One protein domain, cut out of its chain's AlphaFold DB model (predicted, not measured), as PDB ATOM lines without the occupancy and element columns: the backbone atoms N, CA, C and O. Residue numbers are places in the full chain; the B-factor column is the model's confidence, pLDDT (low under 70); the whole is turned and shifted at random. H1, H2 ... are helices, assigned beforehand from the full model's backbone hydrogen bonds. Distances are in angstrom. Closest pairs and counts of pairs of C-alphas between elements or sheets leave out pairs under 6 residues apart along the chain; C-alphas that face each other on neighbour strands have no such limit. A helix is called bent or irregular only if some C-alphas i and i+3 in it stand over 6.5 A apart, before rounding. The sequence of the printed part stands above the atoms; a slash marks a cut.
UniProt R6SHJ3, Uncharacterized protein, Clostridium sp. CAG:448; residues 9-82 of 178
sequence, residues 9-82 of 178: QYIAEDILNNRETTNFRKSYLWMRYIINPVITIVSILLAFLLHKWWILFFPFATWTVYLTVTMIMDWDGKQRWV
ATOM      1  N   GLN A   9      20.247 -40.024 -10.262       83.25
ATOM      2  CA  GLN A   9      20.539 -39.335  -9.010       83.25
ATOM      3  C   GLN A   9      19.486 -39.636  -7.935       83.25
ATOM      4  O   GLN A   9      19.848 -39.864  -6.783       83.25
ATOM      5  N   TYR A  10      18.197 -39.684  -8.289       86.69
ATOM      6  CA  TYR A  10      17.136 -40.025  -7.334       86.69
ATOM      7  C   TYR A  10      17.229 -41.478  -6.876       86.69
ATOM      8  O   TYR A  10      17.134 -41.747  -5.679       86.69
ATOM      9  N   ILE A  11      17.469 -42.397  -7.814       86.19
ATOM     10  CA  ILE A  11      17.634 -43.824  -7.515       86.19
ATOM     11  C   ILE A  11      18.838 -44.031  -6.596       86.19
ATOM     12  O   ILE A  11      18.735 -44.699  -5.567       86.19
ATOM     13  N   ALA A  12      19.964 -43.405  -6.931       83.12
ATOM     14  CA  ALA A  12      21.176 -43.403  -6.131       83.12
ATOM     15  C   ALA A  12      20.921 -42.918  -4.701       83.12
ATOM     16  O   ALA A  12      21.241 -43.625  -3.745       83.12
ATOM     17  N   GLU A  13      20.320 -41.737  -4.552       82.56
ATOM     18  CA  GLU A  13      20.016 -41.134  -3.255       82.56
ATOM     19  C   GLU A  13      19.119 -42.047  -2.406       82.56
ATOM     20  O   GLU A  13      19.371 -42.249  -1.219       82.56
ATOM     21  N   ASP A  14      18.102 -42.660  -3.009       84.44
ATOM     22  CA  ASP A  14      17.139 -43.487  -2.283       84.44
ATOM     23  C   ASP A  14      17.713 -44.861  -1.898       84.44
ATOM     24  O   ASP A  14      17.471 -45.337  -0.785       84.44
ATOM     25  N   ILE A  15      18.540 -45.473  -2.756       81.56
ATOM     26  CA  ILE A  15      19.308 -46.680  -2.407       81.56
ATOM     27  C   ILE A  15      20.211 -46.397  -1.201       81.56
ATOM     28  O   ILE A  15      20.308 -47.219  -0.282       81.56
ATOM     29  N   LEU A  16      20.891 -45.249  -1.208       75.88
ATOM     30  CA  LEU A  16      21.800 -44.845  -0.140       75.88
ATOM     31  C   LEU A  16      21.045 -44.609   1.169       75.88
ATOM     32  O   LEU A  16      21.390 -45.224   2.180       75.88
ATOM     33  N   ASN A  17      19.955 -43.843   1.134       74.50
ATOM     34  CA  ASN A  17      19.118 -43.572   2.304       74.50
ATOM     35  C   ASN A  17      18.571 -44.865   2.941       74.50
ATOM     36  O   ASN A  17      18.611 -45.038   4.164       74.50
ATOM     37  N   ASN A  18      18.122 -45.830   2.133       72.19
ATOM     38  CA  ASN A  18      17.650 -47.125   2.641       72.19
ATOM     39  C   ASN A  18      18.779 -47.970   3.268       72.19
ATOM     40  O   ASN A  18      18.567 -48.721   4.229       72.19
ATOM     41  N   ARG A  19      20.013 -47.845   2.768       67.56
ATOM     42  CA  ARG A  19      21.180 -48.568   3.298       67.56
ATOM     43  C   ARG A  19      21.740 -47.945   4.577       67.56
ATOM     44  O   ARG A  19      22.151 -48.669   5.487       67.56
ATOM     45  N   GLU A  20      21.782 -46.621   4.663       59.72
ATOM     46  CA  GLU A  20      22.240 -45.913   5.860       59.72
ATOM     47  C   GLU A  20      21.317 -46.193   7.040       59.72
ATOM     48  O   GLU A  20      21.773 -46.586   8.114       59.72
ATOM     49  N   THR A  21      20.007 -46.115   6.819       59.88
ATOM     50  CA  THR A  21      19.015 -46.349   7.869       59.88
ATOM     51  C   THR A  21      19.067 -47.771   8.426       59.88
ATOM     52  O   THR A  21      18.898 -47.966   9.632       59.88
ATOM     53  N   THR A  22      19.378 -48.779   7.607       61.88
ATOM     54  CA  THR A  22      19.554 -50.160   8.085       61.88
ATOM     55  C   THR A  22      20.813 -50.361   8.905       61.88
ATOM     56  O   THR A  22      20.752 -50.960   9.984       61.88
ATOM     57  N   ASN A  23      21.951 -49.866   8.421       62.09
ATOM     58  CA  ASN A  23      23.222 -50.012   9.124       62.09
ATOM     59  C   ASN A  23      23.236 -49.204  10.420       62.09
ATOM     60  O   ASN A  23      23.603 -49.739  11.466       62.09
ATOM     61  N   PHE A  24      22.761 -47.958  10.377       60.91
ATOM     62  CA  PHE A  24      22.645 -47.107  11.554       60.91
ATOM     63  C   PHE A  24      21.725 -47.738  12.596       60.91
ATOM     64  O   PHE A  24      22.114 -47.885  13.754       60.91
ATOM     65  N   ARG A  25      20.539 -48.217  12.191       62.47
ATOM     66  CA  ARG A  25      19.605 -48.885  13.107       62.47
ATOM     67  C   ARG A  25      20.217 -50.130  13.736       62.47
ATOM     68  O   ARG A  25      20.060 -50.327  14.937       62.47
ATOM     69  N   LYS A  26      20.923 -50.967  12.968       68.50
ATOM     70  CA  LYS A  26      21.589 -52.160  13.512       68.50
ATOM     71  C   LYS A  26      22.656 -51.767  14.536       68.50
ATOM     72  O   LYS A  26      22.613 -52.267  15.656       68.50
ATOM     73  N   SER A  27      23.555 -50.850  14.190       68.88
ATOM     74  CA  SER A  27      24.619 -50.384  15.088       68.88
ATOM     75  C   SER A  27      24.064 -49.721  16.352       68.88
ATOM     76  O   SER A  27      24.541 -50.003  17.449       68.88
ATOM     77  N   TYR A  28      23.011 -48.910  16.226       71.12
ATOM     78  CA  TYR A  28      22.325 -48.279  17.355       71.12
ATOM     79  C   TYR A  28      21.682 -49.299  18.297       71.12
ATOM     80  O   TYR A  28      21.856 -49.216  19.513       71.12
ATOM     81  N   LEU A  29      20.977 -50.298  17.755       74.38
ATOM     82  CA  LEU A  29      20.377 -51.364  18.561       74.38
ATOM     83  C   LEU A  29      21.449 -52.171  19.308       74.38
ATOM     84  O   LEU A  29      21.282 -52.442  20.496       74.38
ATOM     85  N   TRP A  30      22.559 -52.508  18.648       75.25
ATOM     86  CA  TRP A  30      23.688 -53.201  19.278       75.25
ATOM     87  C   TRP A  30      24.323 -52.375  20.403       75.25
ATOM     88  O   TRP A  30      24.553 -52.898  21.494       75.25
ATOM     89  N   MET A  31      24.552 -51.081  20.178       74.94
ATOM     90  CA  MET A  31      25.122 -50.205  21.204       74.94
ATOM     91  C   MET A  31      24.194 -50.048  22.406       74.94
ATOM     92  O   MET A  31      24.636 -50.188  23.545       74.94
ATOM     93  N   ARG A  32      22.896 -49.835  22.165       76.06
ATOM     94  CA  ARG A  32      21.907 -49.613  23.225       76.06
ATOM     95  C   ARG A  32      21.629 -50.858  24.063       76.06
ATOM     96  O   ARG A  32      21.514 -50.738  25.278       76.06
ATOM     97  N   TYR A  33      21.483 -52.022  23.431       82.56
ATOM     98  CA  TYR A  33      20.987 -53.223  24.112       82.56
ATOM     99  C   TYR A  33      22.068 -54.234  24.488       82.56
ATOM    100  O   TYR A  33      21.807 -55.085  25.331       82.56
ATOM    101  N   ILE A  34      23.259 -54.161  23.890       84.06
ATOM    102  CA  ILE A  34      24.327 -55.136  24.148       84.06
ATOM    103  C   ILE A  34      25.529 -54.438  24.775       84.06
ATOM    104  O   ILE A  34      25.886 -54.734  25.911       84.06
ATOM    105  N   ILE A  35      26.132 -53.479  24.073       83.62
ATOM    106  CA  ILE A  35      27.433 -52.926  24.475       83.62
ATOM    107  C   ILE A  35      27.313 -52.087  25.753       83.62
ATOM    108  O   ILE A  35      28.042 -52.332  26.711       83.62
ATOM    109  N   ASN A  36      26.355 -51.160  25.818       82.81
ATOM    110  CA  ASN A  36      26.160 -50.321  27.001       82.81
ATOM    111  C   ASN A  36      25.856 -51.112  28.284       82.81
ATOM    112  O   ASN A  36      26.521 -50.862  29.294       82.81
ATOM    113  N   PRO A  37      24.887 -52.053  28.297       86.75
ATOM    114  CA  PRO A  37      24.612 -52.845  29.493       86.75
ATOM    115  C   PRO A  37      25.822 -53.664  29.940       86.75
ATOM    116  O   PRO A  37      26.138 -53.671  31.126       86.75
ATOM    117  N   VAL A  38      26.534 -54.294  28.999       90.25
ATOM    118  CA  VAL A  38      27.728 -55.094  29.306       90.25
ATOM    119  C   VAL A  38      28.814 -54.229  29.937       90.25
ATOM    120  O   VAL A  38      29.314 -54.574  31.005       90.25
ATOM    121  N   ILE A  39      29.138 -53.079  29.337       88.12
ATOM    122  CA  ILE A  39      30.135 -52.147  29.884       88.12
ATOM    123  C   ILE A  39      29.710 -51.669  31.272       88.12
ATOM    124  O   ILE A  39      30.520 -51.666  32.191       88.12
ATOM    125  N   THR A  40      28.431 -51.339  31.457       88.06
ATOM    126  CA  THR A  40      27.908 -50.868  32.747       88.06
ATOM    127  C   THR A  40      28.049 -51.929  33.839       88.06
ATOM    128  O   THR A  40      28.567 -51.632  34.914       88.06
ATOM    129  N   ILE A  41      27.649 -53.176  33.567       92.06
ATOM    130  CA  ILE A  41      27.749 -54.288  34.525       92.06
ATOM    131  C   ILE A  41      29.214 -54.566  34.878       92.06
ATOM    132  O   ILE A  41      29.555 -54.687  36.056       92.06
ATOM    133  N   VAL A  42      30.092 -54.618  33.873       92.38
ATOM    134  CA  VAL A  42      31.530 -54.852  34.071       92.38
ATOM    135  C   VAL A  42      32.164 -53.719  34.883       92.38
ATOM    136  O   VAL A  42      32.933 -53.990  35.804       92.38
ATOM    137  N   SER A  43      31.807 -52.461  34.612       90.75
ATOM    138  CA  SER A  43      32.280 -51.304  35.378       90.75
ATOM    139  C   SER A  43      31.826 -51.338  36.837       90.75
ATOM    140  O   SER A  43      32.635 -51.041  37.714       90.75
ATOM    141  N   ILE A  44      30.578 -51.728  37.122       91.88
ATOM    142  CA  ILE A  44      30.074 -51.881  38.499       91.88
ATOM    143  C   ILE A  44      30.853 -52.974  39.237       91.88
ATOM    144  O   ILE A  44      31.308 -52.763  40.361       91.88
ATOM    145  N   LEU A  45      31.050 -54.124  38.591       94.31
ATOM    146  CA  LEU A  45      31.745 -55.265  39.183       94.31
ATOM    147  C   LEU A  45      33.221 -54.938  39.469       94.31
ATOM    148  O   LEU A  45      33.717 -55.217  40.558       94.31
ATOM    149  N   LEU A  46      33.903 -54.261  38.540       92.44
ATOM    150  CA  LEU A  46      35.270 -53.764  38.732       92.44
ATOM    151  C   LEU A  46      35.360 -52.697  39.826       92.44
ATOM    152  O   LEU A  46      36.296 -52.734  40.622       92.44
ATOM    153  N   ALA A  47      34.408 -51.762  39.887       92.00
ATOM    154  CA  ALA A  47      34.381 -50.733  40.925       92.00
ATOM    155  C   ALA A  47      34.265 -51.359  42.321       92.00
ATOM    156  O   ALA A  47      34.984 -50.946  43.233       92.00
ATOM    157  N   PHE A  48      33.424 -52.388  42.462       92.19
ATOM    158  CA  PHE A  48      33.245 -53.125  43.710       92.19
ATOM    159  C   PHE A  48      34.505 -53.911  44.102       92.19
ATOM    160  O   PHE A  48      35.016 -53.738  45.210       92.19
ATOM    161  N   LEU A  49      35.051 -54.716  43.178       93.94
ATOM    162  CA  LEU A  49      36.231 -55.557  43.420       93.94
ATOM    163  C   LEU A  49      37.499 -54.748  43.712       93.94
ATOM    164  O   LEU A  49      38.304 -55.142  44.548       93.94
ATOM    165  N   LEU A  50      37.689 -53.625  43.018       93.44
ATOM    166  CA  LEU A  50      38.891 -52.799  43.141       93.44
ATOM    167  C   LEU A  50      38.728 -51.649  44.140       93.44
ATOM    168  O   LEU A  50      39.682 -50.898  44.339       93.44
ATOM    169  N   HIS A  51      37.534 -51.469  44.721       89.50
ATOM    170  CA  HIS A  51      37.183 -50.320  45.570       89.50
ATOM    171  C   HIS A  51      37.483 -48.958  44.914       89.50
ATOM    172  O   HIS A  51      37.765 -47.952  45.566       89.50
ATOM    173  N   LYS A  52      37.420 -48.917  43.580       91.62
ATOM    174  CA  LYS A  52      37.744 -47.750  42.755       91.62
ATOM    175  C   LYS A  52      36.480 -47.230  42.088       91.62
ATOM    176  O   LYS A  52      36.175 -47.561  40.946       91.62
ATOM    177  N   TRP A  53      35.765 -46.365  42.798       87.19
ATOM    178  CA  TRP A  53      34.488 -45.802  42.347       87.19
ATOM    179  C   TRP A  53      34.583 -44.946  41.080       87.19
ATOM    180  O   TRP A  53      33.612 -44.855  40.334       87.19
ATOM    181  N   TRP A  54      35.759 -44.388  40.771       89.19
ATOM    182  CA  TRP A  54      35.974 -43.637  39.528       89.19
ATOM    183  C   TRP A  54      35.773 -44.493  38.262       89.19
ATOM    184  O   TRP A  54      35.516 -43.956  37.189       89.19
ATOM    185  N   ILE A  55      35.820 -45.827  38.370       89.50
ATOM    186  CA  ILE A  55      35.561 -46.743  37.249       89.50
ATOM    187  C   ILE A  55      34.110 -46.617  36.743       89.50
ATOM    188  O   ILE A  55      33.834 -46.886  35.575       89.50
ATOM    189  N   LEU A  56      33.183 -46.121  37.568       87.44
ATOM    190  CA  LEU A  56      31.799 -45.867  37.160       87.44
ATOM    191  C   LEU A  56      31.650 -44.729  36.137       87.44
ATOM    192  O   LEU A  56      30.572 -44.571  35.572       87.44
ATOM    193  N   PHE A  57      32.708 -43.961  35.849       87.31
ATOM    194  CA  PHE A  57      32.692 -42.969  34.769       87.31
ATOM    195  C   PHE A  57      32.881 -43.585  33.373       87.31
ATOM    196  O   PHE A  57      32.508 -42.954  32.383       87.31
ATOM    197  N   PHE A  58      33.408 -44.813  33.263       84.88
ATOM    198  CA  PHE A  58      33.638 -45.468  31.967       84.88
ATOM    199  C   PHE A  58      32.377 -45.605  31.097       84.88
ATOM    200  O   PHE A  58      32.452 -45.219  29.931       84.88
ATOM    201  N   PRO A  59      31.219 -46.059  31.617       83.94
ATOM    202  CA  PRO A  59      29.983 -46.139  30.837       83.94
ATOM    203  C   PRO A  59      29.570 -44.784  30.247       83.94
ATOM    204  O   PRO A  59      29.126 -44.696  29.099       83.94
ATOM    205  N   PHE A  60      29.773 -43.708  31.011       83.75
ATOM    206  CA  PHE A  60      29.446 -42.352  30.581       83.75
ATOM    207  C   PHE A  60      30.382 -41.879  29.461       83.75
ATOM    208  O   PHE A  60      29.920 -41.363  28.446       83.75
ATOM    209  N   ALA A  61      31.688 -42.131  29.599       85.31
ATOM    210  CA  ALA A  61      32.680 -41.821  28.571       85.31
ATOM    211  C   ALA A  61      32.449 -42.616  27.273       85.31
ATOM    212  O   ALA A  61      32.584 -42.081  26.175       85.31
ATOM    213  N   THR A  62      32.050 -43.886  27.367       80.88
ATOM    214  CA  THR A  62      31.741 -44.691  26.176       80.88
ATOM    215  C   THR A  62      30.508 -44.183  25.439       80.88
ATOM    216  O   THR A  62      30.477 -44.198  24.208       80.88
ATOM    217  N   TRP A  63      29.513 -43.670  26.168       81.19
ATOM    218  CA  TRP A  63      28.322 -43.081  25.564       81.19
ATOM    219  C   TRP A  63      28.627 -41.776  24.826       81.19
ATOM    220  O   TRP A  63      28.164 -41.582  23.702       81.19
ATOM    221  N   THR A  64      29.440 -40.897  25.417       82.88
ATOM    222  CA  THR A  64      29.808 -39.621  24.787       82.88
ATOM    223  C   THR A  64      30.658 -39.825  23.536       82.88
ATOM    224  O   THR A  64      30.376 -39.199  22.516       82.88
ATOM    225  N   VAL A  65      31.632 -40.741  23.568       84.44
ATOM    226  CA  VAL A  65      32.432 -41.111  22.386       84.44
ATOM    227  C   VAL A  65      31.556 -41.727  21.294       84.44
ATOM    228  O   VAL A  65      31.732 -41.436  20.115       84.44
ATOM    229  N   TYR A  66      30.574 -42.551  21.655       80.06
ATOM    230  CA  TYR A  66      29.657 -43.116  20.669       80.06
ATOM    231  C   TYR A  66      28.811 -42.045  19.969       80.06
ATOM    232  O   TYR A  66      28.677 -42.065  18.742       80.06
ATOM    233  N   LEU A  67      28.263 -41.085  20.719       79.75
ATOM    234  CA  LEU A  67      27.483 -39.987  20.142       79.75
ATOM    235  C   LEU A  67      28.326 -39.123  19.198       79.75
ATOM    236  O   LEU A  67      27.876 -38.797  18.103       79.75
ATOM    237  N   THR A  68      29.566 -38.801  19.567       79.75
ATOM    238  CA  THR A  68      30.444 -38.011  18.693       79.75
ATOM    239  C   THR A  68      30.852 -38.785  17.444       79.75
ATOM    240  O   THR A  68      30.761 -38.245  16.344       79.75
ATOM    241  N   VAL A  69      31.218 -40.064  17.570       75.69
ATOM    242  CA  VAL A  69      31.557 -40.912  16.415       75.69
ATOM    243  C   VAL A  69      30.361 -41.079  15.480       75.69
ATOM    244  O   VAL A  69      30.538 -41.000  14.270       75.69
ATOM    245  N   THR A  70      29.146 -41.267  15.998       68.62
ATOM    246  CA  THR A  70      27.948 -41.395  15.148       68.62
ATOM    247  C   THR A  70      27.612 -40.106  14.411       68.62
ATOM    248  O   THR A  70      27.296 -40.175  13.228       68.62
ATOM    249  N   MET A  71      27.746 -38.941  15.047       71.38
ATOM    250  CA  MET A  71      27.573 -37.651  14.370       71.38
ATOM    251  C   MET A  71      28.629 -37.425  13.279       71.38
ATOM    252  O   MET A  71      28.300 -36.980  12.182       71.38
ATOM    253  N   ILE A  72      29.893 -37.768  13.551       70.12
ATOM    254  CA  ILE A  72      30.983 -37.649  12.571       70.12
ATOM    255  C   ILE A  72      30.797 -38.648  11.424       70.12
ATOM    256  O   ILE A  72      31.009 -38.291  10.272       70.12
ATOM    257  N   MET A  73      30.381 -39.882  11.713       62.38
ATOM    258  CA  MET A  73      30.087 -40.886  10.689       62.38
ATOM    259  C   MET A  73      28.874 -40.511   9.836       62.38
ATOM    260  O   MET A  73      28.896 -40.796   8.647       62.38
ATOM    261  N   ASP A  74      27.849 -39.869  10.399       62.47
ATOM    262  CA  ASP A  74      26.718 -39.339   9.624       62.47
ATOM    263  C   ASP A  74      27.174 -38.207   8.685       62.47
ATOM    264  O   ASP A  74      26.772 -38.134   7.524       62.47
ATOM    265  N   TRP A  75      28.100 -37.360   9.146       57.53
ATOM    266  CA  TRP A  75      28.698 -36.299   8.333       57.53
ATOM    267  C   TRP A  75      29.629 -36.833   7.230       57.53
ATOM    268  O   TRP A  75      29.511 -36.445   6.069       57.53
ATOM    269  N   ASP A  76      30.573 -37.712   7.569       53.75
ATOM    270  CA  ASP A  76      31.527 -38.322   6.626       53.75
ATOM    271  C   ASP A  76      30.820 -39.331   5.699       53.75
ATOM    272  O   ASP A  76      31.195 -39.518   4.541       53.75
ATOM    273  N   GLY A  77      29.721 -39.923   6.171       52.62
ATOM    274  CA  GLY A  77      28.780 -40.693   5.367       52.62
ATOM    275  C   GLY A  77      28.123 -39.839   4.281       52.62
ATOM    276  O   GLY A  77      28.183 -40.143   3.097       52.62
ATOM    277  N   LYS A  78      27.663 -38.637   4.606       50.94
ATOM    278  CA  LYS A  78      27.184 -37.722   3.557       50.94
ATOM    279  C   LYS A  78      28.265 -37.370   2.514       50.94
ATOM    280  O   LYS A  78      27.932 -37.109   1.362       50.94
ATOM    281  N   GLN A  79      29.554 -37.420   2.873       48.59
ATOM    282  CA  GLN A  79      30.686 -37.061   1.999       48.59
ATOM    283  C   GLN A  79      31.221 -38.223   1.132       48.59
ATOM    284  O   GLN A  79      31.453 -38.047  -0.065       48.59
ATOM    285  N   ARG A  80      31.431 -39.428   1.687       42.25
ATOM    286  CA  ARG A  80      32.029 -40.567   0.945       42.25
ATOM    287  C   ARG A  80      31.071 -41.241  -0.038       42.25
ATOM    288  O   ARG A  80      31.519 -41.920  -0.965       42.25
ATOM    289  N   TRP A  81      29.767 -41.075   0.151       45.53
ATOM    290  CA  TRP A  81      28.746 -41.890  -0.511       45.53
ATOM    291  C   TRP A  81      28.274 -41.328  -1.855       45.53
ATOM    292  O   TRP A  81      27.658 -42.049  -2.633       45.53
ATOM    293  N   VAL A  82      28.727 -40.119  -2.205       46.41
ATOM    294  CA  VAL A  82      28.643 -39.539  -3.557       46.41
ATOM    295  C   VAL A  82      29.381 -40.397  -4.608       46.41
ATOM    296  O   VAL A  82      29.172 -40.218  -5.802       46.41
TER     297      VAL A  82
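This is residues 9 to 82 of the 178 residues of an uncharacterized protein of Clostridium sp. CAG:448 (UniProt R6SHJ3). This is a long helical hairpin: H1, bent partway, bows away from H2, which folds back beside it, and the two pack near the link and come near each other again at the open end. The 74 printed residues, with two named helices, H1 then H2, are all helix in class. The whole is only just extended, close to loose, with a radius of gyration of the C-alphas of 17.1 A, spanning 58 by 19 by 10 A.

By its hydrogen bonds H1, residues 9 to 50, was assigned as one helix, but it is bent: C-alphas 33 and 36 are 6.6 A apart, and arms H1a, residues 9 to 33, and H1b, residues 36 to 50, stand at a shallow tilt of 30 degrees. H2, residues 53 to 82, touches H1b with residues 53 to 63 alone, as a helical hairpin running opposite ways at a shallow tilt of 28 degrees; the closest C-alphas, of Ala 47 and Trp 53, are 5.1 A apart. H1a and H2 are close but not clearly touching, the closest C-alphas, of Leu 16 and Trp 81, being 7.6 A apart. Every O i to N i+4 pair is within hydrogen-bond range in H1a and H1b, and 21 of 26 in H2.

H1a runs 35.9 A from C-alpha 9 at (20.539, -39.335, -9.010), and H1b 20.7 A. H2 runs 46.7 A to C-alpha 82 at (28.643, -39.539, -3.557), is only just irregular, with C-alphas 56 and 59 6.6 A apart, and has a kink of 29 degrees near residue 76.

The C-alphas farthest apart, of Gln 9 and His 51, are 58.1 A apart. The printed part has no cut, and the link from H1 to H2 is tight. The model's pLDDT is under 70 at residues 19 to 27, 70 and 73 to 82.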